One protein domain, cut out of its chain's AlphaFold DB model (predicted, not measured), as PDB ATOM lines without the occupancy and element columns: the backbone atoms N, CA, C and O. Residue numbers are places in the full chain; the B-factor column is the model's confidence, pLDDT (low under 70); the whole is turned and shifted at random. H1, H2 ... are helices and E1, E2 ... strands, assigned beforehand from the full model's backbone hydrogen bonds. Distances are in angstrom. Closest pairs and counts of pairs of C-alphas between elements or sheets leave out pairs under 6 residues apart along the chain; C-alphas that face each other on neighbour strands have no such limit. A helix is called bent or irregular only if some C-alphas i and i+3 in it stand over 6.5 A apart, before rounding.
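Overview. This is residues 541 to 706 of the 911 residues of the protein "Hypothetical protein" of Pyrodinium bahamense (UniProt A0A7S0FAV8). A twisted parallel sheet of four strands forms the middle of the domain, with two long helices, H1 and H5, covering one face and the shorter H4 over E3 and E4 on the other. H3 only grazes the sheet, the short H2 packs on both H1 and H5, and H6 makes a corner with the end of H5 and is not on the sheet. The printed part has 166 residues with six named helices and four named strands, in the order E1 H1 H2 E2 H3 E3 H4 E4 H5 H6; the class is mixed, helices and strands. It is compact, with a radius of gyration of the C-alphas of 15.6 A and spans of 46 by 36 by 22 A.

Arrangement. The sheet runs E2 (residues 597 to 600), E1 (555 to 560), E3 (632 to 639), E4 (664 to 668). Within hydrogen-bond range are N 558 and O 599 between E1 and E2, 2.9 A, N 557 and O 634 between E1 and E3, 2.8 A, and N 637 and O 665 between E3 and E4, 2.9 A. H1, residues 563 to 582, is over E2 and E1 at a height over the sheet of 7.0 A. H5, residues 675 to 695, is on the same face, over E3 and E4, at 9.3 A. They touch at a steep tilt of 46 degrees, the same way, closest at the C-alphas of Val 572 and Thr 679, 6.2 A. H2, residues 588 to 594, touches H5, closest at the C-alphas of Ala 590 and Ala 690, 5.2 A. H4, residues 647 to 656, is on the opposite face, at 11.3 A. H3, residues 615 to 627, and H4 only just touch, with 3 pairs of C-alphas within 8 A, closest Ser 620 and Glu 653, 7.2 A. H6, residues 697 to 702, and H5 only just touch, and only at the corner, with 3 pairs within 8 A, closest at the C-alphas of Ile 693 and Lys 699, 5.4 A. E1, H1 H2, E2 and E3, H4, E4 are strand-helix-strand units, parallel neighbour strands with helices between; E2, H3, E3 is a split one, with E1 between its strands; the three crossovers are right-handed. Every O i to N i+4 pair is within hydrogen-bond range in H2, H3, H4, H5 and H6, and 14 of 16 in H1.

Along the chain. E1 begins at C-alpha 555 (220.469, 263.482, 387.961); E3 is 18.7 A long. H1 is 29.6 A and irregular, C-alphas 564 and 567 being 7.2 A apart. H5, 30.4 A, begins at C-alpha 675 (203.365, 274.547, 377.834); H6 ends at C-alpha 702 (234.263, 268.729, 390.686).

Size, cuts and confidence. The C-alphas farthest apart, of Gly 584 and Ser 613, are 50.2 A apart. The printed part has no cut; E2 to H3 is the long link. Mean pLDDT of the printed part is 86.2, with residues 545 to 547, 583 to 585, 607 to 614 and 697 to 704 under 70.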
ATOM      1  N   TRP A 541     229.699 259.239 393.108       90.44
ATOM      2  CA  TRP A 541     229.820 260.601 392.600       90.44
ATOM      3  C   TRP A 541     229.893 261.594 393.760       90.44
ATOM      4  O   TRP A 541     229.075 261.510 394.677       90.44
ATOM      5  N   PRO A 542     230.843 262.543 393.769       84.94
ATOM      6  CA  PRO A 542     230.835 263.626 394.747       84.94
ATOM      7  C   PRO A 542     229.536 264.436 394.662       84.94
ATOM      8  O   PRO A 542     229.049 264.716 393.566       84.94
ATOM      9  N   ALA A 543     228.987 264.842 395.809       81.12
ATOM     10  CA  ALA A 543     227.794 265.682 395.831       81.12
ATOM     11  C   ALA A 543     228.035 267.026 395.110       81.12
ATOM     12  O   ALA A 543     229.048 267.702 395.322       81.12
ATOM     13  N   ALA A 544     227.081 267.440 394.274       75.06
ATOM     14  CA  ALA A 544     227.192 268.676 393.508       75.06
ATOM     15  C   ALA A 544     227.181 269.930 394.407       75.06
ATOM     16  O   ALA A 544     226.495 269.999 395.432       75.06
ATOM     17  N   GLY A 545     227.922 270.966 393.995       66.31
ATOM     18  CA  GLY A 545     227.925 272.279 394.655       66.31
ATOM     19  C   GLY A 545     228.667 272.347 395.996       66.31
ATOM     20  O   GLY A 545     228.329 273.186 396.824       66.31
ATOM     21  N   GLY A 546     229.660 271.477 396.221       61.91
ATOM     22  CA  GLY A 546     230.535 271.529 397.403       61.91
ATOM     23  C   GLY A 546     229.965 270.875 398.667       61.91
ATOM     24  O   GLY A 546     230.541 271.032 399.742       61.91
ATOM     25  N   GLY A 547     228.850 270.145 398.552       64.75
ATOM     26  CA  GLY A 547     228.286 269.360 399.652       64.75
ATOM     27  C   GLY A 547     229.191 268.193 400.067       64.75
ATOM     28  O   GLY A 547     229.964 267.671 399.266       64.75
ATOM     29  N   GLN A 548     229.093 267.764 401.329       71.81
ATOM     30  CA  GLN A 548     229.805 266.574 401.805       71.81
ATOM     31  C   GLN A 548     229.043 265.281 401.473       71.81
ATOM     32  O   GLN A 548     227.821 265.200 401.611       71.81
ATOM     33  N   GLY A 549     229.786 264.238 401.098       83.38
ATOM     34  CA  GLY A 549     229.264 262.895 400.841       83.38
ATOM     35  C   GLY A 549     229.173 262.534 399.360       83.38
ATOM     36  O   GLY A 549     229.677 263.247 398.492       83.38
ATOM     37  N   PHE A 550     228.539 261.390 399.100       88.75
ATOM     38  CA  PHE A 550     228.501 260.763 397.785       88.75
ATOM     39  C   PHE A 550     227.076 260.417 397.340       88.75
ATOM     40  O   PHE A 550     226.260 259.991 398.160       88.75
ATOM     41  N   GLY A 551     226.804 260.593 396.049       91.81
ATOM     42  CA  GLY A 551     225.641 260.067 395.341       91.81
ATOM     43  C   GLY A 551     225.985 258.813 394.530       91.81
ATOM     44  O   GLY A 551     227.154 258.511 394.283       91.81
ATOM     45  N   THR A 552     224.956 258.082 394.111       94.12
ATOM     46  CA  THR A 552     225.041 256.882 393.259       94.12
ATOM     47  C   THR A 552     224.988 257.216 391.765       94.12
ATOM     48  O   THR A 552     225.330 256.392 390.925       94.12
ATOM     49  N   GLU A 553     224.539 258.422 391.412       92.94
ATOM     50  CA  GLU A 553     224.429 258.915 390.034       92.94
ATOM     51  C   GLU A 553     224.289 260.444 390.001       92.94
ATOM     52  O   GLU A 553     224.082 261.071 391.039       92.94
ATOM     53  N   ARG A 554     224.358 261.036 388.807       93.25
ATOM     54  CA  ARG A 554     224.119 262.463 388.548       93.25
ATOM     55  C   ARG A 554     222.792 262.656 387.818       93.25
ATOM     56  O   ARG A 554     222.659 262.301 386.650       93.25
ATOM     57  N   LEU A 555     221.817 263.259 388.479       95.50
ATOM     58  CA  LEU A 555     220.469 263.482 387.961       95.50
ATOM     59  C   LEU A 555     220.265 264.930 387.525       95.50
ATOM     60  O   LEU A 555     220.610 265.863 388.256       95.50
ATOM     61  N   GLY A 556     219.628 265.096 386.367       97.25
ATOM     62  CA  GLY A 556     218.897 266.312 386.020       97.25
ATOM     63  C   GLY A 556     217.460 266.204 386.529       97.25
ATOM     64  O   GLY A 556     216.701 265.368 386.044       97.25
ATOM     65  N   LEU A 557     217.082 267.011 387.517       98.06
ATOM     66  CA  LEU A 557     215.765 266.958 388.154       98.06
ATOM     67  C   LEU A 557     214.862 268.094 387.658       98.06
ATOM     68  O   LEU A 557     215.151 269.265 387.896       98.06
ATOM     69  N   VAL A 558     213.737 267.747 387.032       98.00
ATOM     70  CA  VAL A 558     212.619 268.673 386.791       98.00
ATOM     71  C   VAL A 558     211.591 268.454 387.900       98.00
ATOM     72  O   VAL A 558     210.856 267.468 387.885       98.00
ATOM     73  N   LEU A 559     211.576 269.334 388.900       97.12
ATOM     74  CA  LEU A 559     210.721 269.202 390.078       97.12
ATOM     75  C   LEU A 559     209.423 270.006 389.885       97.12
ATOM     76  O   LEU A 559     209.481 271.235 389.951       97.12
ATOM     77  N   PRO A 560     208.268 269.363 389.638       95.12
ATOM     78  CA  PRO A 560     206.994 270.073 389.625       95.12
ATOM     79  C   PRO A 560     206.659 270.578 391.036       95.12
ATOM     80  O   PRO A 560     206.909 269.869 392.004       95.12
ATOM     81  N   THR A 561     206.090 271.776 391.176       91.12
ATOM     82  CA  THR A 561     205.620 272.294 392.483       91.12
ATOM     83  C   THR A 561     204.152 271.987 392.758       91.12
ATOM     84  O   THR A 561     203.632 272.311 393.826       91.12
ATOM     85  N   SER A 562     203.468 271.381 391.790       87.62
ATOM     86  CA  SER A 562     202.037 271.105 391.836       87.62
ATOM     87  C   SER A 562     201.650 269.940 390.934       87.62
ATOM     88  O   SER A 562     202.313 269.681 389.927       87.62
ATOM     89  N   LEU A 563     200.523 269.294 391.239       86.38
ATOM     90  CA  LEU A 563     199.932 268.246 390.402       86.38
ATOM     91  C   LEU A 563     199.807 268.679 388.931       86.38
ATOM     92  O   LEU A 563     200.352 268.021 388.047       86.38
ATOM     93  N   CYS A 564     199.232 269.857 388.670       85.75
ATOM     94  CA  CYS A 564     199.030 270.374 387.314       85.75
ATOM     95  C   CYS A 564     200.329 270.504 386.491       85.75
ATOM     96  O   CYS A 564     200.293 270.352 385.272       85.75
ATOM     97  N   SER A 565     201.478 270.741 387.132       89.62
ATOM     98  CA  SER A 565     202.791 270.809 386.463       89.62
ATOM     99  C   SER A 565     203.485 269.443 386.307       89.62
ATOM    100  O   SER A 565     204.467 269.326 385.570       89.62
ATOM    101  N   GLY A 566     202.966 268.388 386.945       91.12
ATOM    102  CA  GLY A 566     203.582 267.062 387.033       91.12
ATOM    103  C   GLY A 566     203.774 266.346 385.695       91.12
ATOM    104  O   GLY A 566     204.875 265.874 385.402       91.12
ATOM    105  N   GLU A 567     202.741 266.271 384.850       88.94
ATOM    106  CA  GLU A 567     202.876 265.628 383.531       88.94
ATOM    107  C   GLU A 567     203.750 266.434 382.571       88.94
ATOM    108  O   GLU A 567     204.479 265.843 381.774       88.94
ATOM    109  N   ILE A 568     203.750 267.768 382.671       92.12
ATOM    110  CA  ILE A 568     204.687 268.594 381.897       92.12
ATOM    111  C   ILE A 568     206.108 268.292 382.340       92.12
ATOM    112  O   ILE A 568     206.941 267.977 381.498       92.12
ATOM    113  N   ALA A 569     206.384 268.302 383.646       94.81
ATOM    114  CA  ALA A 569     207.703 267.962 384.165       94.81
ATOM    115  C   ALA A 569     208.167 266.588 383.659       94.81
ATOM    116  O   ALA A 569     209.305 266.451 383.207       94.81
ATOM    117  N   ARG A 570     207.273 265.587 383.650       93.06
ATOM    118  CA  ARG A 570     207.559 264.247 383.117       93.06
ATOM    119  C   ARG A 570     207.876 264.267 381.621       93.06
ATOM    120  O   ARG A 570     208.866 263.662 381.212       93.06
ATOM    121  N   LYS A 571     207.073 264.967 380.816       91.19
ATOM    122  CA  LYS A 571     207.292 265.113 379.370       91.19
ATOM    123  C   LYS A 571     208.636 265.781 379.080       91.19
ATOM    124  O   LYS A 571     209.435 265.234 378.326       91.19
ATOM    125  N   VAL A 572     208.919 266.903 379.741       94.25
ATOM    126  CA  VAL A 572     210.162 267.667 379.559       94.25
ATOM    127  C   VAL A 572     211.385 266.864 380.003       94.25
ATOM    128  O   VAL A 572     212.389 266.846 379.297       94.25
ATOM    129  N   ALA A 573     211.310 266.149 381.131       95.62
ATOM    130  CA  ALA A 573     212.384 265.257 381.566       95.62
ATOM    131  C   ALA A 573     212.649 264.139 380.540       95.62
ATOM    132  O   ALA A 573     213.806 263.853 380.243       95.62
ATOM    133  N   GLY A 574     211.599 263.551 379.954       93.62
ATOM    134  CA  GLY A 574     211.731 262.556 378.885       93.62
ATOM    135  C   GLY A 574     212.390 263.116 377.620       93.62
ATOM    136  O   GLY A 574     213.308 262.503 377.080       93.62
ATOM    137  N   GLU A 575     211.978 264.304 377.172       92.31
ATOM    138  CA  GLU A 575     212.576 264.992 376.017       92.31
ATOM    139  C   GLU A 575     214.057 265.333 376.248       92.31
ATOM    140  O   GLU A 575     214.894 265.138 375.362       92.31
ATOM    141  N   LEU A 576     214.400 265.792 377.455       94.44
ATOM    142  CA  LEU A 576     215.778 266.055 377.864       94.44
ATOM    143  C   LEU A 576     216.625 264.782 377.888       94.44
ATOM    144  O   LEU A 576     217.775 264.817 377.447       94.44
ATOM    145  N   ASP A 577     216.073 263.657 378.345       93.38
ATOM    146  CA  ASP A 577     216.800 262.387 378.371       93.38
ATOM    147  C   ASP A 577     217.062 261.840 376.961       93.38
ATOM    148  O   ASP A 577     218.161 261.360 376.681       93.38
ATOM    149  N   VAL A 578     216.101 261.996 376.042       92.12
ATOM    150  CA  VAL A 578     216.291 261.684 374.614       92.12
ATOM    151  C   VAL A 578     217.372 262.579 374.000       92.12
ATOM    152  O   VAL A 578     218.261 262.080 373.309       92.12
ATOM    153  N   CYS A 579     217.338 263.887 374.271       90.88
ATOM    154  CA  CYS A 579     218.335 264.840 373.774       90.88
ATOM    155  C   CYS A 579     219.746 264.510 374.288       90.88
ATOM    156  O   CYS A 579     220.694 264.443 373.504       90.88
ATOM    157  N   ARG A 580     219.871 264.218 375.587       92.12
ATOM    158  CA  ARG A 580     221.102 263.737 376.226       92.12
ATOM    159  C   ARG A 580     221.615 262.455 375.565       92.12
ATOM    160  O   ARG A 580     222.795 262.371 375.240       92.12
ATOM    161  N   ALA A 581     220.745 261.468 375.343       89.62
ATOM    162  CA  ALA A 581     221.121 260.181 374.756       89.62
ATOM    163  C   ALA A 581     221.555 260.283 373.282       89.62
ATOM    164  O   ALA A 581     222.397 259.503 372.841       89.62
ATOM    165  N   ALA A 582     221.015 261.242 372.522       86.38
ATOM    166  CA  ALA A 582     221.347 261.437 371.110       86.38
ATOM    167  C   ALA A 582     222.746 262.048 370.875       86.38
ATOM    168  O   ALA A 582     223.309 261.865 369.797       86.38
ATOM    169  N   GLY A 583     223.312 262.772 371.852       68.88
ATOM    170  CA  GLY A 583     224.707 263.244 371.888       68.88
ATOM    171  C   GLY A 583     225.132 264.311 370.860       68.88
ATOM    172  O   GLY A 583     225.987 265.129 371.176       68.88
ATOM    173  N   GLY A 584     224.558 264.350 369.654       60.00
ATOM    174  CA  GLY A 584     225.040 265.180 368.536       60.00
ATOM    175  C   GLY A 584     224.198 266.408 368.163       60.00
ATOM    176  O   GLY A 584     224.587 267.132 367.250       60.00
ATOM    177  N   LEU A 585     223.056 266.649 368.817       58.88
ATOM    178  CA  LEU A 585     222.127 267.741 368.487       58.88
ATOM    179  C   LEU A 585     221.784 268.571 369.734       58.88
ATOM    180  O   LEU A 585     221.641 268.015 370.824       58.88
ATOM    181  N   ASP A 586     221.645 269.891 369.562       75.19
ATOM    182  CA  ASP A 586     221.058 270.837 370.525       75.19
ATOM    183  C   ASP A 586     221.531 270.715 371.994       75.19
ATOM    184  O   ASP A 586     220.720 270.646 372.920       75.19
ATOM    185  N   GLY A 587     222.846 270.669 372.228       82.31
ATOM    186  CA  GLY A 587     223.414 270.616 373.584       82.31
ATOM    187  C   GLY A 587     223.449 269.223 374.228       82.31
ATOM    188  O   GLY A 587     223.895 269.093 375.368       82.31
ATOM    189  N   GLY A 588     223.048 268.168 373.508       86.75
ATOM    190  CA  GLY A 588     223.033 266.787 374.008       86.75
ATOM    191  C   GLY A 588     224.379 266.289 374.553       86.75
ATOM    192  O   GLY A 588     224.403 265.649 375.602       86.75
ATOM    193  N   ALA A 589     225.503 266.632 373.909       87.81
ATOM    194  CA  ALA A 589     226.848 266.282 374.388       87.81
ATOM    195  C   ALA A 589     227.156 266.884 375.769       87.81
ATOM    196  O   ALA A 589     227.612 266.172 376.665       87.81
ATOM    197  N   ALA A 590     226.858 268.174 375.955       89.75
ATOM    198  CA  ALA A 590     227.055 268.856 377.228       89.75
ATOM    199  C   ALA A 590     226.171 268.230 378.319       89.75
ATOM    200  O   ALA A 590     226.649 267.933 379.415       89.75
ATOM    201  N   LEU A 591     224.900 267.946 378.001       92.25
ATOM    202  CA  LEU A 591     223.990 267.254 378.917       92.25
ATOM    203  C   LEU A 591     224.530 265.874 379.317       92.25
ATOM    204  O   LEU A 591     224.549 265.558 380.504       92.25
ATOM    205  N   ALA A 592     225.005 265.069 378.363       89.81
ATOM    206  CA  ALA A 592     225.553 263.737 378.630       89.81
ATOM    207  C   ALA A 592     226.831 263.779 379.484       89.81
ATOM    208  O   ALA A 592     227.091 262.862 380.264       89.81
ATOM    209  N   ALA A 593     227.618 264.850 379.371       87.44
ATOM    210  CA  ALA A 593     228.781 265.069 380.220       87.44
ATOM    211  C   ALA A 593     228.394 265.461 381.659       87.44
ATOM    212  O   ALA A 593     229.105 265.092 382.596       87.44
ATOM    213  N   ALA A 594     227.282 266.182 381.848       89.50
ATOM    214  CA  ALA A 594     226.868 266.736 383.138       89.50
ATOM    215  C   ALA A 594     225.959 265.809 383.967       89.50
ATOM    216  O   ALA A 594     226.069 265.791 385.195       89.50
ATOM    217  N   VAL A 595     225.070 265.049 383.322       92.38
ATOM    218  CA  VAL A 595     224.067 264.199 383.982       92.38
ATOM    219  C   VAL A 595     223.974 262.819 383.331       92.38
ATOM    220  O   VAL A 595     224.147 262.664 382.125       92.38
ATOM    221  N   ASP A 596     223.661 261.806 384.135       92.62
ATOM    222  CA  ASP A 596     223.518 260.418 383.695       92.62
ATOM    223  C   ASP A 596     222.109 260.136 383.156       92.62
ATOM    224  O   ASP A 596     221.953 259.326 382.241       92.62
ATOM    225  N   ARG A 597     221.087 260.812 383.703       94.56
ATOM    226  CA  ARG A 597     219.699 260.799 383.214       94.56
ATOM    227  C   ARG A 597     218.862 261.946 383.783       94.56
ATOM    228  O   ARG A 597     219.226 262.549 384.797       94.56
ATOM    229  N   PHE A 598     217.709 262.180 383.167       97.06
ATOM    230  CA  PHE A 598     216.695 263.105 383.671       97.06
ATOM    231  C   PHE A 598     215.566 262.399 384.421       97.06
ATOM    232  O   PHE A 598     215.177 261.279 384.092       97.06
ATOM    233  N   VAL A 599     215.034 263.071 385.442       96.44
ATOM    234  CA  VAL A 599     213.895 262.607 386.243       96.44
ATOM    235  C   VAL A 599     212.927 263.744 386.526       96.44
ATOM    236  O   VAL A 599     213.328 264.897 386.679       96.44
ATOM    237  N   ALA A 600     211.653 263.391 386.653       96.81
ATOM    238  CA  ALA A 600     210.626 264.246 387.225       96.81
ATOM    239  C   ALA A 600     209.955 263.526 388.395       96.81
ATOM    240  O   ALA A 600     209.901 262.294 388.408       96.81
ATOM    241  N   LEU A 601     209.438 264.296 389.353       95.94
ATOM    242  CA  LEU A 601     208.776 263.785 390.560       95.94
ATOM    243  C   LEU A 601     207.314 264.264 390.620       95.94
ATOM    244  O   LEU A 601     206.983 265.120 391.436       95.94
ATOM    245  N   PRO A 602     206.440 263.783 389.716       92.44
ATOM    246  CA  PRO A 602     205.024 264.144 389.722       92.44
ATOM    247  C   PRO A 602     204.342 263.630 390.993       92.44
ATOM    248  O   PRO A 602     204.547 262.487 391.384       92.44
ATOM    249  N   HIS A 603     203.517 264.471 391.612       90.75
ATOM    250  CA  HIS A 603     202.804 264.193 392.861       90.75
ATOM    251  C   HIS A 603     201.442 264.890 392.867       90.75
ATOM    252  O   HIS A 603     201.193 265.763 392.041       90.75
ATOM    253  N   THR A 604     200.579 264.580 393.835       84.94
ATOM    254  CA  THR A 604     199.229 265.180 393.922       84.94
ATOM    255  C   THR A 604     199.113 266.406 394.832       84.94
ATOM    256  O   THR A 604     198.038 266.983 394.937       84.94
ATOM    257  N   GLU A 605     200.194 266.823 395.492       83.81
ATOM    258  CA  GLU A 605     200.196 268.001 396.378       83.81
ATOM    259  C   GLU A 605     200.487 269.333 395.651       83.81
ATOM    260  O   GLU A 605     200.763 269.353 394.452       83.81
ATOM    261  N   GLY A 606     200.419 270.453 396.383       75.31
ATOM    262  CA  GLY A 606     200.805 271.803 395.941       75.31
ATOM    263  C   GLY A 606     199.628 272.732 395.604       75.31
ATOM    264  O   GLY A 606     199.676 273.925 395.907       75.31
ATOM    265  N   CYS A 607     198.537 272.203 395.036       69.06
ATOM    266  CA  CYS A 607     197.381 273.009 394.598       69.06
ATOM    267  C   CYS A 607     196.387 273.382 395.718       69.06
ATOM    268  O   CYS A 607     195.665 274.366 395.571       69.06
ATOM    269  N   GLY A 608     196.339 272.600 396.800       61.19
ATOM    270  CA  GLY A 608     195.299 272.654 397.833       61.19
ATOM    271  C   GLY A 608     195.373 273.824 398.834       61.19
ATOM    272  O   GLY A 608     196.416 274.447 399.048       61.19
ATOM    273  N   ILE A 609     194.234 274.122 399.459       47.06
ATOM    274  CA  ILE A 609     193.972 275.150 400.469       47.06
ATOM    275  C   ILE A 609     194.031 274.638 401.927       47.06
ATOM    276  O   ILE A 609     194.170 275.447 402.845       47.06
ATOM    277  N   GLY A 610     194.016 273.334 402.178       48.88
ATOM    278  CA  GLY A 610     193.899 272.750 403.512       48.88
ATOM    279  C   GLY A 610     195.048 271.836 403.879       48.88
ATOM    280  O   GLY A 610     194.844 270.642 404.068       48.88
ATOM    281  N   TYR A 611     196.244 272.390 404.053       51.12
ATOM    282  CA  TYR A 611     197.232 271.718 404.883       51.12
ATOM    283  C   TYR A 611     196.846 271.940 406.340       51.12
ATOM    284  O   TYR A 611     197.106 272.995 406.922       51.12
ATOM    285  N   ALA A 612     196.220 270.942 406.944       49.88
ATOM    286  CA  ALA A 612     196.038 270.886 408.381       49.88
ATOM    287  C   ALA A 612     197.383 271.077 409.109       49.88
ATOM    288  O   ALA A 612     198.244 270.203 409.056       49.88
ATOM    289  N   SER A 613     197.550 272.205 409.805       55.72
ATOM    290  CA  SER A 613     198.703 272.614 410.638       55.72
ATOM    291  C   SER A 613     200.112 272.531 410.010       55.72
ATOM    292  O   SER A 613     200.727 273.573 409.814       55.72
ATOM    293  N   ASP A 614     200.621 271.337 409.683       68.81
ATOM    294  CA  ASP A 614     202.013 271.069 409.287       68.81
ATOM    295  C   ASP A 614     202.188 270.578 407.841       68.81
ATOM    296  O   ASP A 614     203.312 270.312 407.415       68.81
ATOM    297  N   GLY A 615     201.113 270.438 407.063       74.12
ATOM    298  CA  GLY A 615     201.197 269.872 405.713       74.12
ATOM    299  C   GLY A 615     202.079 270.676 404.736       74.12
ATOM    300  O   GLY A 615     202.835 270.074 403.980       74.12
ATOM    301  N   GLU A 616     202.091 272.013 404.809       77.00
ATOM    302  CA  GLU A 616     202.989 272.867 403.997       77.00
ATOM    303  C   GLU A 616     204.449 272.660 404.356       77.00
ATOM    304  O   GLU A 616     205.325 272.608 403.493       77.00
ATOM    305  N   ARG A 617     204.709 272.539 405.658       79.69
ATOM    306  CA  ARG A 617     206.040 272.321 406.202       79.69
ATOM    307  C   ARG A 617     206.551 270.938 405.819       79.69
ATOM    308  O   ARG A 617     207.710 270.796 405.439       79.69
ATOM    309  N   LEU A 618     205.680 269.933 405.885       85.44
ATOM    310  CA  LEU A 618     205.954 268.578 405.428       85.44
ATOM    311  C   LEU A 618     206.248 268.551 403.926       85.44
ATOM    312  O   LEU A 618     207.276 268.010 403.526       85.44
ATOM    313  N   PHE A 619     205.385 269.169 403.116       88.44
ATOM    314  CA  PHE A 619     205.574 269.306 401.675       88.44
ATOM    315  C   PHE A 619     206.922 269.962 401.368       88.44
ATOM    316  O   PHE A 619     207.759 269.364 400.699       88.44
ATOM    317  N   SER A 620     207.184 271.141 401.939       88.56
ATOM    318  CA  SER A 620     208.422 271.894 401.716       88.56
ATOM    319  C   SER A 620     209.648 271.073 402.116       88.56
ATOM    320  O   SER A 620     210.597 270.968 401.344       88.56
ATOM    321  N   ARG A 621     209.606 270.384 403.264       90.81
ATOM    322  CA  ARG A 621     210.678 269.485 403.713       90.81
ATOM    323  C   ARG A 621     210.938 268.347 402.725       90.81
ATOM    324  O   ARG A 621     212.096 268.085 402.406       90.81
ATOM    325  N   ILE A 622     209.890 267.683 402.234       94.25
ATOM    326  CA  ILE A 622     210.013 266.599 401.249       94.25
ATOM    327  C   ILE A 622     210.628 267.139 399.956       94.25
ATOM    328  O   ILE A 622     211.591 266.562 399.451       94.25
ATOM    329  N   MET A 623     210.124 268.262 399.445       94.69
ATOM    330  CA  MET A 623     210.602 268.861 398.199       94.69
ATOM    331  C   MET A 623     212.060 269.318 398.305       94.69
ATOM    332  O   MET A 623     212.864 268.977 397.438       94.69
ATOM    333  N   LEU A 624     212.438 270.006 399.390       94.62
ATOM    334  CA  LEU A 624     213.825 270.410 399.650       94.62
ATOM    335  C   LEU A 624     214.743 269.191 399.802       94.62
ATOM    336  O   LEU A 624     215.837 269.189 399.242       94.62
ATOM    337  N   GLY A 625     214.303 268.142 400.504       95.38
ATOM    338  CA  GLY A 625     215.067 266.902 400.661       95.38
ATOM    339  C   GLY A 625     215.426 266.253 399.322       95.38
ATOM    340  O   GLY A 625     216.570 265.851 399.115       95.38
ATOM    341  N   HIS A 626     214.487 266.232 398.373       97.12
ATOM    342  CA  HIS A 626     214.740 265.735 397.019       97.12
ATOM    343  C   HIS A 626     215.591 266.700 396.189       97.12
ATOM    344  O   HIS A 626     216.528 266.257 395.530       97.12
ATOM    345  N   LEU A 627     215.323 268.007 396.252       95.12
ATOM    346  CA  LEU A 627     216.080 269.033 395.525       95.12
ATOM    347  C   LEU A 627     217.568 269.053 395.931       95.12
ATOM    348  O   LEU A 627     218.439 269.304 395.100       95.12
ATOM    349  N   LEU A 628     217.852 268.770 397.206       93.69
ATOM    350  CA  LEU A 628     219.191 268.753 397.807       93.69
ATOM    351  C   LEU A 628     219.809 267.352 397.887       93.69
ATOM    352  O   LEU A 628     220.907 267.192 398.429       93.69
ATOM    353  N   HIS A 629     219.122 266.332 397.371       95.44
ATOM    354  CA  HIS A 629     219.598 264.960 397.434       95.44
ATOM    355  C   HIS A 629     220.939 264.811 396.698       95.44
ATOM    356  O   HIS A 629     221.165 265.413 395.651       95.44
ATOM    357  N   LYS A 630     221.832 263.948 397.200       93.25
ATOM    358  CA  LYS A 630     223.210 263.805 396.679       93.25
ATOM    359  C   LYS A 630     223.288 263.325 395.227       93.25
ATOM    360  O   LYS A 630     224.307 263.541 394.582       93.25
ATOM    361  N   ASN A 631     222.219 262.704 394.725       94.81
ATOM    362  CA  ASN A 631     222.109 262.315 393.317       94.81
ATOM    363  C   ASN A 631     221.727 263.486 392.400       94.81
ATOM    364  O   ASN A 631     221.831 263.350 391.190       94.81
ATOM    365  N   VAL A 632     221.261 264.625 392.919       94.88
ATOM    366  CA  VAL A 632     220.851 265.768 392.096       94.88
ATOM    367  C   VAL A 632     222.069 266.601 391.726       94.88
ATOM    368  O   VAL A 632     222.687 267.259 392.560       94.88
ATOM    369  N   ALA A 633     222.401 266.578 390.440       92.56
ATOM    370  CA  ALA A 633     223.487 267.362 389.875       92.56
ATOM    371  C   ALA A 633     223.006 268.751 389.435       92.56
ATOM    372  O   ALA A 633     223.691 269.750 389.661       92.56
ATOM    373  N   MET A 634     221.823 268.811 388.823       93.69
ATOM    374  CA  MET A 634     221.172 270.036 388.358       93.69
ATOM    375  C   MET A 634     219.669 269.907 388.588       93.69
ATOM    376  O   MET A 634     219.099 268.857 388.297       93.69
ATOM    377  N   ALA A 635     219.021 270.960 389.085       96.25
ATOM    378  CA  ALA A 635     217.585 270.946 389.330       96.25
ATOM    379  C   ALA A 635     216.907 272.248 388.914       96.25
ATOM    380  O   ALA A 635     217.428 273.343 389.133       96.25
ATOM    381  N   LEU A 636     215.716 272.101 388.350       97.31
ATOM    382  CA  LEU A 636     214.819 273.191 388.008       97.31
ATOM    383  C   LEU A 636     213.447 272.909 388.615       97.31
ATOM    384  O   LEU A 636     212.939 271.794 388.497       97.31
ATOM    385  N   MET A 637     212.851 273.927 389.227       97.06
ATOM    386  CA  MET A 637     211.466 273.899 389.687       97.06
ATOM    387  C   MET A 637     210.538 274.404 388.583       97.06
ATOM    388  O   MET A 637     210.779 275.455 387.979       97.06
ATOM    389  N   LEU A 638     209.506 273.617 388.297       96.06
ATOM    390  CA  LEU A 638     208.468 273.946 387.334       96.06
ATOM    391  C   LEU A 638     207.162 274.163 388.090       96.06
ATOM    392  O   LEU A 638     206.582 273.210 388.605       96.06
ATOM    393  N   GLU A 639     206.698 275.404 388.120       92.38
ATOM    394  CA  GLU A 639     205.369 275.723 388.625       92.38
ATOM    395  C   GLU A 639     204.346 275.742 387.499       92.38
ATOM    396  O   GLU A 639     204.662 275.945 386.320       92.38
ATOM    397  N   HIS A 640     203.087 275.599 387.885       87.31
ATOM    398  CA  HIS A 640     201.980 275.922 387.005       87.31
ATOM    399  C   HIS A 640     201.671 277.423 387.057       87.31
ATOM    400  O   HIS A 640     201.673 278.087 386.024       87.31
ATOM    401  N   GLY A 641     201.511 277.965 388.266       79.00
ATOM    402  CA  GLY A 641     201.355 279.383 388.600       79.00
ATOM    403  C   GLY A 641     200.132 279.712 389.476       79.00
ATOM    404  O   GLY A 641     200.007 280.854 389.935       79.00
ATOM    405  N   CYS A 642     199.213 278.761 389.706       75.56
ATOM    406  CA  CYS A 642     197.985 278.938 390.504       75.56
ATOM    407  C   CYS A 642     197.998 278.215 391.858       75.56
ATOM    408  O   CYS A 642     197.110 278.449 392.677       75.56
ATOM    409  N   GLU A 643     198.986 277.355 392.083       77.50
ATOM    410  CA  GLU A 643     199.232 276.645 393.332       77.50
ATOM    411  C   GLU A 643     199.597 277.577 394.494       77.50
ATOM    412  O   GLU A 643     199.939 278.751 394.321       77.50
ATOM    413  N   LYS A 644     199.551 277.027 395.711       73.12
ATOM    414  CA  LYS A 644     199.974 277.734 396.922       73.12
ATOM    415  C   LYS A 644     201.498 277.798 397.029       73.12
ATOM    416  O   LYS A 644     202.050 278.848 397.347       73.12
ATOM    417  N   THR A 645     202.171 276.695 396.714       76.50
ATOM    418  CA  THR A 645     203.627 276.520 396.805       76.50
ATOM    419  C   THR A 645     204.328 276.905 395.501       76.50
ATOM    420  O   THR A 645     205.074 276.118 394.926       76.50
ATOM    421  N   HIS A 646     204.068 278.120 395.012       83.94
ATOM    422  CA  HIS A 646     204.682 278.666 393.795       83.94
ATOM    423  C   HIS A 646     206.218 278.792 393.928       83.94
ATOM    424  O   HIS A 646     206.753 278.817 395.038       83.94
ATOM    425  N   ASN A 647     206.947 278.995 392.833       89.38
ATOM    426  CA  ASN A 647     208.410 279.118 392.799       89.38
ATOM    427  C   ASN A 647     208.965 280.090 393.852       89.38
ATOM    428  O   ASN A 647     209.905 279.750 394.560       89.38
ATOM    429  N   ALA A 648     208.338 281.255 394.048       85.06
ATOM    430  CA  ALA A 648     208.804 282.221 395.049       85.06
ATOM    431  C   ALA A 648     208.691 281.723 396.510       85.06
ATOM    432  O   ALA A 648     209.463 282.167 397.352       85.06
ATOM    433  N   TRP A 649     207.778 280.789 396.806       84.81
ATOM    434  CA  TRP A 649     207.667 280.135 398.116       84.81
ATOM    435  C   TRP A 649     208.835 279.169 398.290       84.81
ATOM    436  O   TRP A 649     209.533 279.207 399.294       84.81
ATOM    437  N   MET A 650     209.106 278.355 397.265       88.88
ATOM    438  CA  MET A 650     210.242 277.435 397.272       88.88
ATOM    439  C   MET A 650     211.579 278.178 397.382       88.88
ATOM    440  O   MET A 650     212.471 277.735 398.101       88.88
ATOM    441  N   GLU A 651     211.725 279.332 396.727       90.88
ATOM    442  CA  GLU A 651     212.894 280.198 396.895       90.88
ATOM    443  C   GLU A 651     213.043 280.718 398.329       90.88
ATOM    444  O   GLU A 651     214.155 280.756 398.854       90.88
ATOM    445  N   GLU A 652     211.950 281.154 398.956       88.75
ATOM    446  CA  GLU A 652     211.954 281.595 400.351       88.75
ATOM    447  C   GLU A 652     212.342 280.448 401.290       88.75
ATOM    448  O   GLU A 652     213.246 280.615 402.107       88.75
ATOM    449  N   GLU A 653     211.779 279.255 401.093       89.38
ATOM    450  CA  GLU A 653     212.140 278.056 401.850       89.38
ATOM    451  C   GLU A 653     213.620 277.686 401.688       89.38
ATOM    452  O   GLU A 653     214.290 277.362 402.671       89.38
ATOM    453  N   LEU A 654     214.179 277.795 400.480       92.19
ATOM    454  CA  LEU A 654     215.610 277.591 400.246       92.19
ATOM    455  C   LEU A 654     216.465 278.619 401.003       92.19
ATOM    456  O   LEU A 654     217.440 278.236 401.656       92.19
ATOM    457  N   ARG A 655     216.088 279.905 400.981       92.25
ATOM    458  CA  ARG A 655     216.786 280.964 401.736       92.25
ATOM    459  C   ARG A 655     216.711 280.722 403.243       92.25
ATOM    460  O   ARG A 655     217.735 280.829 403.916       92.25
ATOM    461  N   ASN A 656     215.546 280.325 403.753       90.81
ATOM    462  CA  ASN A 656     215.328 279.999 405.166       90.81
ATOM    463  C   ASN A 656     216.225 278.841 405.640       90.81
ATOM    464  O   ASN A 656     216.629 278.802 406.802       90.81
ATOM    465  N   HIS A 657     216.604 277.938 404.730       89.69
ATOM    466  CA  HIS A 657     217.520 276.826 404.993       89.69
ATOM    467  C   HIS A 657     218.982 277.113 404.591       89.69
ATOM    468  O   HIS A 657     219.799 276.193 404.549       89.69
ATOM    469  N   ASN A 658     219.344 278.380 404.341       91.50
ATOM    470  CA  ASN A 658     220.684 278.820 403.926       91.50
ATOM    471  C   ASN A 658     221.200 278.134 402.648       91.50
ATOM    472  O   ASN A 658     222.398 277.876 402.502       91.50
ATOM    473  N   VAL A 659     220.300 277.831 401.715       90.50
ATOM    474  CA  VAL A 659     220.643 277.272 400.408       90.50
ATOM    475  C   VAL A 659     220.733 278.391 399.374       90.50
ATOM    476  O   VAL A 659     219.832 279.218 399.250       90.50
ATOM    477  N   ASP A 660     221.813 278.391 398.590       89.81
ATOM    478  CA  ASP A 660     221.970 279.307 397.458       89.81
ATOM    479  C   ASP A 660     220.955 278.998 396.344       89.81
ATOM    480  O   ASP A 660     221.060 277.988 395.641       89.81
ATOM    481  N   VAL A 661     219.989 279.903 396.171       91.81
ATOM    482  CA  VAL A 661     218.920 279.811 395.168       91.81
ATOM    483  C   VAL A 661     219.434 279.883 393.729       91.81
ATOM    484  O   VAL A 661     218.801 279.330 392.834       91.81
ATOM    485  N   HIS A 662     220.602 280.493 393.482       90.38
ATOM    486  CA  HIS A 662     221.168 280.631 392.134       90.38
ATOM    487  C   HIS A 662     221.653 279.303 391.540       90.38
ATOM    488  O   HIS A 662     221.970 279.229 390.352       90.38
ATOM    489  N   ARG A 663     221.688 278.242 392.352       88.25
ATOM    490  CA  ARG A 663     221.967 276.873 391.906       88.25
ATOM    491  C   ARG A 663     220.808 276.236 391.138       88.25
ATOM    492  O   ARG A 663     221.026 275.205 390.504       88.25
ATOM    493  N   PHE A 664     219.609 276.812 391.206       95.31
ATOM    494  CA  PHE A 664     218.391 276.218 390.663       95.31
ATOM    495  C   PHE A 664     217.797 277.045 389.526       95.31
ATOM    496  O   PHE A 664     217.977 278.260 389.437       95.31
ATOM    497  N   GLY A 665     217.091 276.354 388.637       96.69
ATOM    498  CA  GLY A 665     216.256 276.972 387.617       96.69
ATOM    499  C   GLY A 665     214.821 277.132 388.101       96.69
ATOM    500  O   GLY A 665     214.357 276.359 388.937       96.69
ATOM    501  N   PHE A 666     214.108 278.092 387.516       96.62
ATOM    502  CA  PHE A 666     212.693 278.335 387.790       96.62
ATOM    503  C   PHE A 666     211.952 278.608 386.479       96.62
ATOM    504  O   PHE A 666     212.367 279.454 385.677       96.62
ATOM    505  N   ALA A 667     210.856 277.891 386.253       96.88
ATOM    506  CA  ALA A 667     209.958 278.084 385.118       96.88
ATOM    507  C   ALA A 667     208.497 278.010 385.575       96.88
ATOM    508  O   ALA A 667     208.197 277.387 386.591       96.88
ATOM    509  N   SER A 668     207.610 278.658 384.827       94.44
ATOM    510  CA  SER A 668     206.187 278.792 385.129       94.44
ATOM    511  C   SER A 668     205.367 278.619 383.864       94.44
ATOM    512  O   SER A 668     205.535 279.376 382.909       94.44
ATOM    513  N   VAL A 669     204.456 277.649 383.844       92.62
ATOM    514  CA  VAL A 669     203.594 277.409 382.675       92.62
ATOM    515  C   VAL A 669     202.731 278.643 382.378       92.62
ATOM    516  O   VAL A 669     202.682 279.107 381.240       92.62
ATOM    517  N   GLN A 670     202.098 279.230 383.394       90.12
ATOM    518  CA  GLN A 670     201.157 280.344 383.222       90.12
ATOM    519  C   GLN A 670     201.830 281.700 382.993       90.12
ATOM    520  O   GLN A 670     201.229 282.576 382.364       90.12
ATOM    521  N   LEU A 671     203.048 281.904 383.507       90.81
ATOM    522  CA  LEU A 671     203.768 283.173 383.351       90.81
ATOM    523  C   LEU A 671     204.700 283.185 382.136       90.81
ATOM    524  O   LEU A 671     204.853 284.236 381.517       90.81
ATOM    525  N   ASP A 672     205.279 282.043 381.751       94.25
ATOM    526  CA  ASP A 672     206.198 281.966 380.606       94.25
ATOM    527  C   ASP A 672     205.474 281.786 379.257       94.25
ATOM    528  O   ASP A 672     206.114 281.705 378.208       94.25
ATOM    529  N   GLY A 673     204.137 281.787 379.258       92.88
ATOM    530  CA  GLY A 673     203.315 281.784 378.048       92.88
ATOM    531  C   GLY A 673     202.998 280.393 377.508       92.88
ATOM    532  O   GLY A 673     203.028 280.191 376.294       92.88
ATOM    533  N   GLY A 674     202.706 279.456 378.409       92.75
ATOM    534  CA  GLY A 674     202.130 278.163 378.069       92.75
ATOM    535  C   GLY A 674     203.104 276.994 378.122       92.75
ATOM    536  O   GLY A 674     204.280 277.133 378.482       92.75
ATOM    537  N   ILE A 675     202.614 275.812 377.750       92.50
ATOM    538  CA  ILE A 675     203.365 274.547 377.834       92.50
ATOM    539  C   ILE A 675     204.606 274.582 376.939       92.50
ATOM    540  O   ILE A 675     205.698 274.216 377.372       92.50
ATOM    541  N   GLU A 676     204.456 275.043 375.697       92.75
ATOM    542  CA  GLU A 676     205.541 275.068 374.711       92.75
ATOM    543  C   GLU A 676     206.695 275.980 375.157       92.75
ATOM    544  O   GLU A 676     207.853 275.556 375.211       92.75
ATOM    545  N   LYS A 677     206.382 277.224 375.539       95.06
ATOM    546  CA  LYS A 677     207.394 278.214 375.934       95.06
ATOM    547  C   LYS A 677     208.074 277.861 377.252       95.06
ATOM    548  O   LYS A 677     209.296 277.988 377.355       95.06
ATOM    549  N   SER A 678     207.316 277.382 378.240       94.88
ATOM    550  CA  SER A 678     207.891 276.920 379.508       94.88
ATOM    551  C   SER A 678     208.810 275.713 379.292       94.88
ATOM    552  O   SER A 678     209.942 275.725 379.772       94.88
ATOM    553  N   THR A 679     208.410 274.734 378.475       94.19
ATOM    554  CA  THR A 679     209.259 273.590 378.089       94.19
ATOM    555  C   THR A 679     210.563 274.043 377.429       94.19
ATOM    556  O   THR A 679     211.649 273.602 377.819       94.19
ATOM    557  N   ALA A 680     210.489 274.975 376.475       94.94
ATOM    558  CA  ALA A 680     211.667 275.529 375.814       94.94
ATOM    559  C   ALA A 680     212.607 276.245 376.802       94.94
ATOM    560  O   ALA A 680     213.827 276.061 376.741       94.94
ATOM    561  N   LYS A 681     212.053 277.010 377.752       96.88
ATOM    562  CA  LYS A 681     212.812 277.677 378.821       96.88
ATOM    563  C   LYS A 681     213.519 276.671 379.729       96.88
ATOM    564  O   LYS A 681     214.708 276.842 379.999       96.88
ATOM    565  N   VAL A 682     212.827 275.610 380.153       96.94
ATOM    566  CA  VAL A 682     213.421 274.530 380.959       96.94
ATOM    567  C   VAL A 682     214.593 273.898 380.215       96.94
ATOM    568  O   VAL A 682     215.696 273.813 380.758       96.94
ATOM    569  N   ARG A 683     214.396 273.525 378.945       95.25
ATOM    570  CA  ARG A 683     215.450 272.929 378.116       95.25
ATOM    571  C   ARG A 683     216.660 273.845 377.972       95.25
ATOM    572  O   ARG A 683     217.788 273.407 378.193       95.25
ATOM    573  N   SER A 684     216.427 275.114 377.641       95.44
ATOM    574  CA  SER A 684     217.484 276.116 377.494       95.44
ATOM    575  C   SER A 684     218.298 276.280 378.780       95.44
ATOM    576  O   SER A 684     219.527 276.343 378.724       95.44
ATOM    577  N   TRP A 685     217.637 276.276 379.942       96.69
ATOM    578  CA  TRP A 685     218.315 276.368 381.231       96.69
ATOM    579  C   TRP A 685     219.254 275.177 381.471       96.69
ATOM    580  O   TRP A 685     220.431 275.392 381.760       96.69
ATOM    581  N   PHE A 686     218.781 273.938 381.287       95.94
ATOM    582  CA  PHE A 686     219.609 272.740 381.489       95.94
ATOM    583  C   PHE A 686     220.816 272.698 380.545       95.94
ATOM    584  O   PHE A 686     221.930 272.432 380.993       95.94
ATOM    585  N   VAL A 687     220.618 273.007 379.259       94.19
ATOM    586  CA  VAL A 687     221.715 273.058 378.278       94.19
ATOM    587  C   VAL A 687     222.746 274.118 378.673       94.19
ATOM    588  O   VAL A 687     223.936 273.821 378.746       94.19
ATOM    589  N   SER A 688     222.296 275.324 379.029       93.81
ATOM    590  CA  SER A 688     223.175 276.421 379.455       93.81
ATOM    591  C   SER A 688     223.996 276.071 380.704       93.81
ATOM    592  O   SER A 688     225.203 276.333 380.750       93.81
ATOM    593  N   GLN A 689     223.383 275.423 381.704       92.19
ATOM    594  CA  GLN A 689     224.102 274.956 382.893       92.19
ATOM    595  C   GLN A 689     225.169 273.913 382.546       92.19
ATOM    596  O   GLN A 689     226.303 274.017 383.018       92.19
ATOM    597  N   ALA A 690     224.836 272.946 381.689       90.88
ATOM    598  CA  ALA A 690     225.759 271.894 381.282       90.88
ATOM    599  C   ALA A 690     226.966 272.449 380.503       90.88
ATOM    600  O   ALA A 690     228.113 272.151 380.842       90.88
ATOM    601  N   GLU A 691     226.739 273.346 379.542       90.44
ATOM    602  CA  GLU A 691     227.816 274.040 378.818       90.44
ATOM    603  C   GLU A 691     228.666 274.931 379.743       90.44
ATOM    604  O   GLU A 691     229.850 275.175 379.494       90.44
ATOM    605  N   GLY A 692     228.068 275.483 380.802       86.50
ATOM    606  CA  GLY A 692     228.776 276.250 381.824       86.50
ATOM    607  C   GLY A 692     229.711 275.389 382.681       86.50
ATOM    608  O   GLY A 692     230.776 275.860 383.088       86.50
ATOM    609  N   ILE A 693     229.337 274.133 382.941       82.31
ATOM    610  CA  ILE A 693     230.185 273.146 383.627       82.31
ATOM    611  C   ILE A 693     231.356 272.748 382.728       82.31
ATOM    612  O   ILE A 693     232.497 272.798 383.182       82.31
ATOM    613  N   GLU A 694     231.094 272.432 381.457       75.56
ATOM    614  CA  GLU A 694     232.117 272.028 380.482       75.56
ATOM    615  C   GLU A 694     233.194 273.107 380.285       75.56
ATOM    616  O   GLU A 694     234.389 272.814 380.273       75.56
ATOM    617  N   ARG A 695     232.788 274.381 380.217       78.62
ATOM    618  CA  ARG A 695     233.709 275.520 380.060       78.62
ATOM    619  C   ARG A 695     234.579 275.800 381.289       78.62
ATOM    620  O   ARG A 695     235.607 276.465 381.165       78.62
ATOM    621  N   SER A 696     234.186 275.349 382.481       74.19
ATOM    622  CA  SER A 696     234.892 275.647 383.728       74.19
ATOM    623  C   SER A 696     235.744 274.463 384.169       74.19
ATOM    624  O   SER A 696     235.226 273.474 384.668       74.19
ATOM    625  N   THR A 697     237.071 274.585 384.087       62.34
ATOM    626  CA  THR A 697     238.007 273.525 384.512       62.34
ATOM    627  C   THR A 697     237.818 273.105 385.975       62.34
ATOM    628  O   THR A 697     237.887 271.920 386.289       62.34
ATOM    629  N   ALA A 698     237.516 274.052 386.869       61.47
ATOM    630  CA  ALA A 698     237.238 273.773 388.279       61.47
ATOM    631  C   ALA A 698     235.892 273.053 388.496       61.47
ATOM    632  O   ALA A 698     235.834 272.106 389.281       61.47
ATOM    633  N   LYS A 699     234.819 273.452 387.791       63.47
ATOM    634  CA  LYS A 699     233.521 272.755 387.878       63.47
ATOM    635  C   LYS A 699     233.589 271.385 387.207       63.47
ATOM    636  O   LYS A 699     233.161 270.415 387.813       63.47
ATOM    637  N   ALA A 700     234.197 271.277 386.029       61.88
ATOM    638  CA  ALA A 700     234.425 270.009 385.342       61.88
ATOM    639  C   ALA A 700     235.223 269.017 386.208       61.88
ATOM    640  O   ALA A 700     234.888 267.837 386.260       61.88
ATOM    641  N   ALA A 701     236.228 269.490 386.958       59.62
ATOM    642  CA  ALA A 701     236.965 268.657 387.911       59.62
ATOM    643  C   ALA A 701     236.112 268.208 389.117       59.62
ATOM    644  O   ALA A 701     236.270 267.081 389.586       59.62
ATOM    645  N   ALA A 702     235.203 269.061 389.609       60.00
ATOM    646  CA  ALA A 702     234.263 268.729 390.686       60.00
ATOM    647  C   ALA A 702     233.156 267.753 390.240       60.00
ATOM    648  O   ALA A 702     232.741 266.905 391.023       60.00
ATOM    649  N   PHE A 703     232.738 267.827 388.974       64.94
ATOM    650  CA  PHE A 703     231.831 266.890 388.293       64.94
ATOM    651  C   PHE A 703     232.535 265.614 387.781       64.94
ATOM    652  O   PHE A 703     231.940 264.861 387.009       64.94
ATOM    653  N   GLY A 704     233.802 265.406 388.167       66.62
ATOM    654  CA  GLY A 704     234.709 264.395 387.618       66.62
ATOM    655  C   GLY A 704     234.235 262.940 387.736       66.62
ATOM    656  O   GLY A 704     233.195 262.654 388.307       66.62
ATOM    657  N   GLN A 705     235.031 262.012 387.191       73.94
ATOM    658  CA  GLN A 705     234.707 260.578 387.101       73.94
ATOM    659  C   GLN A 705     234.295 259.945 388.445       73.94
ATOM    660  O   GLN A 705     234.813 260.364 389.490       73.94
ATOM    661  N   PRO A 706     233.426 258.910 388.419       85.94
ATOM    662  CA  PRO A 706     233.027 258.212 389.632       85.94
ATOM    663  C   PRO A 706     234.264 257.613 390.302       85.94
ATOM    664  O   PRO A 706     235.206 257.170 389.640       85.94
TER     665      PRO A 706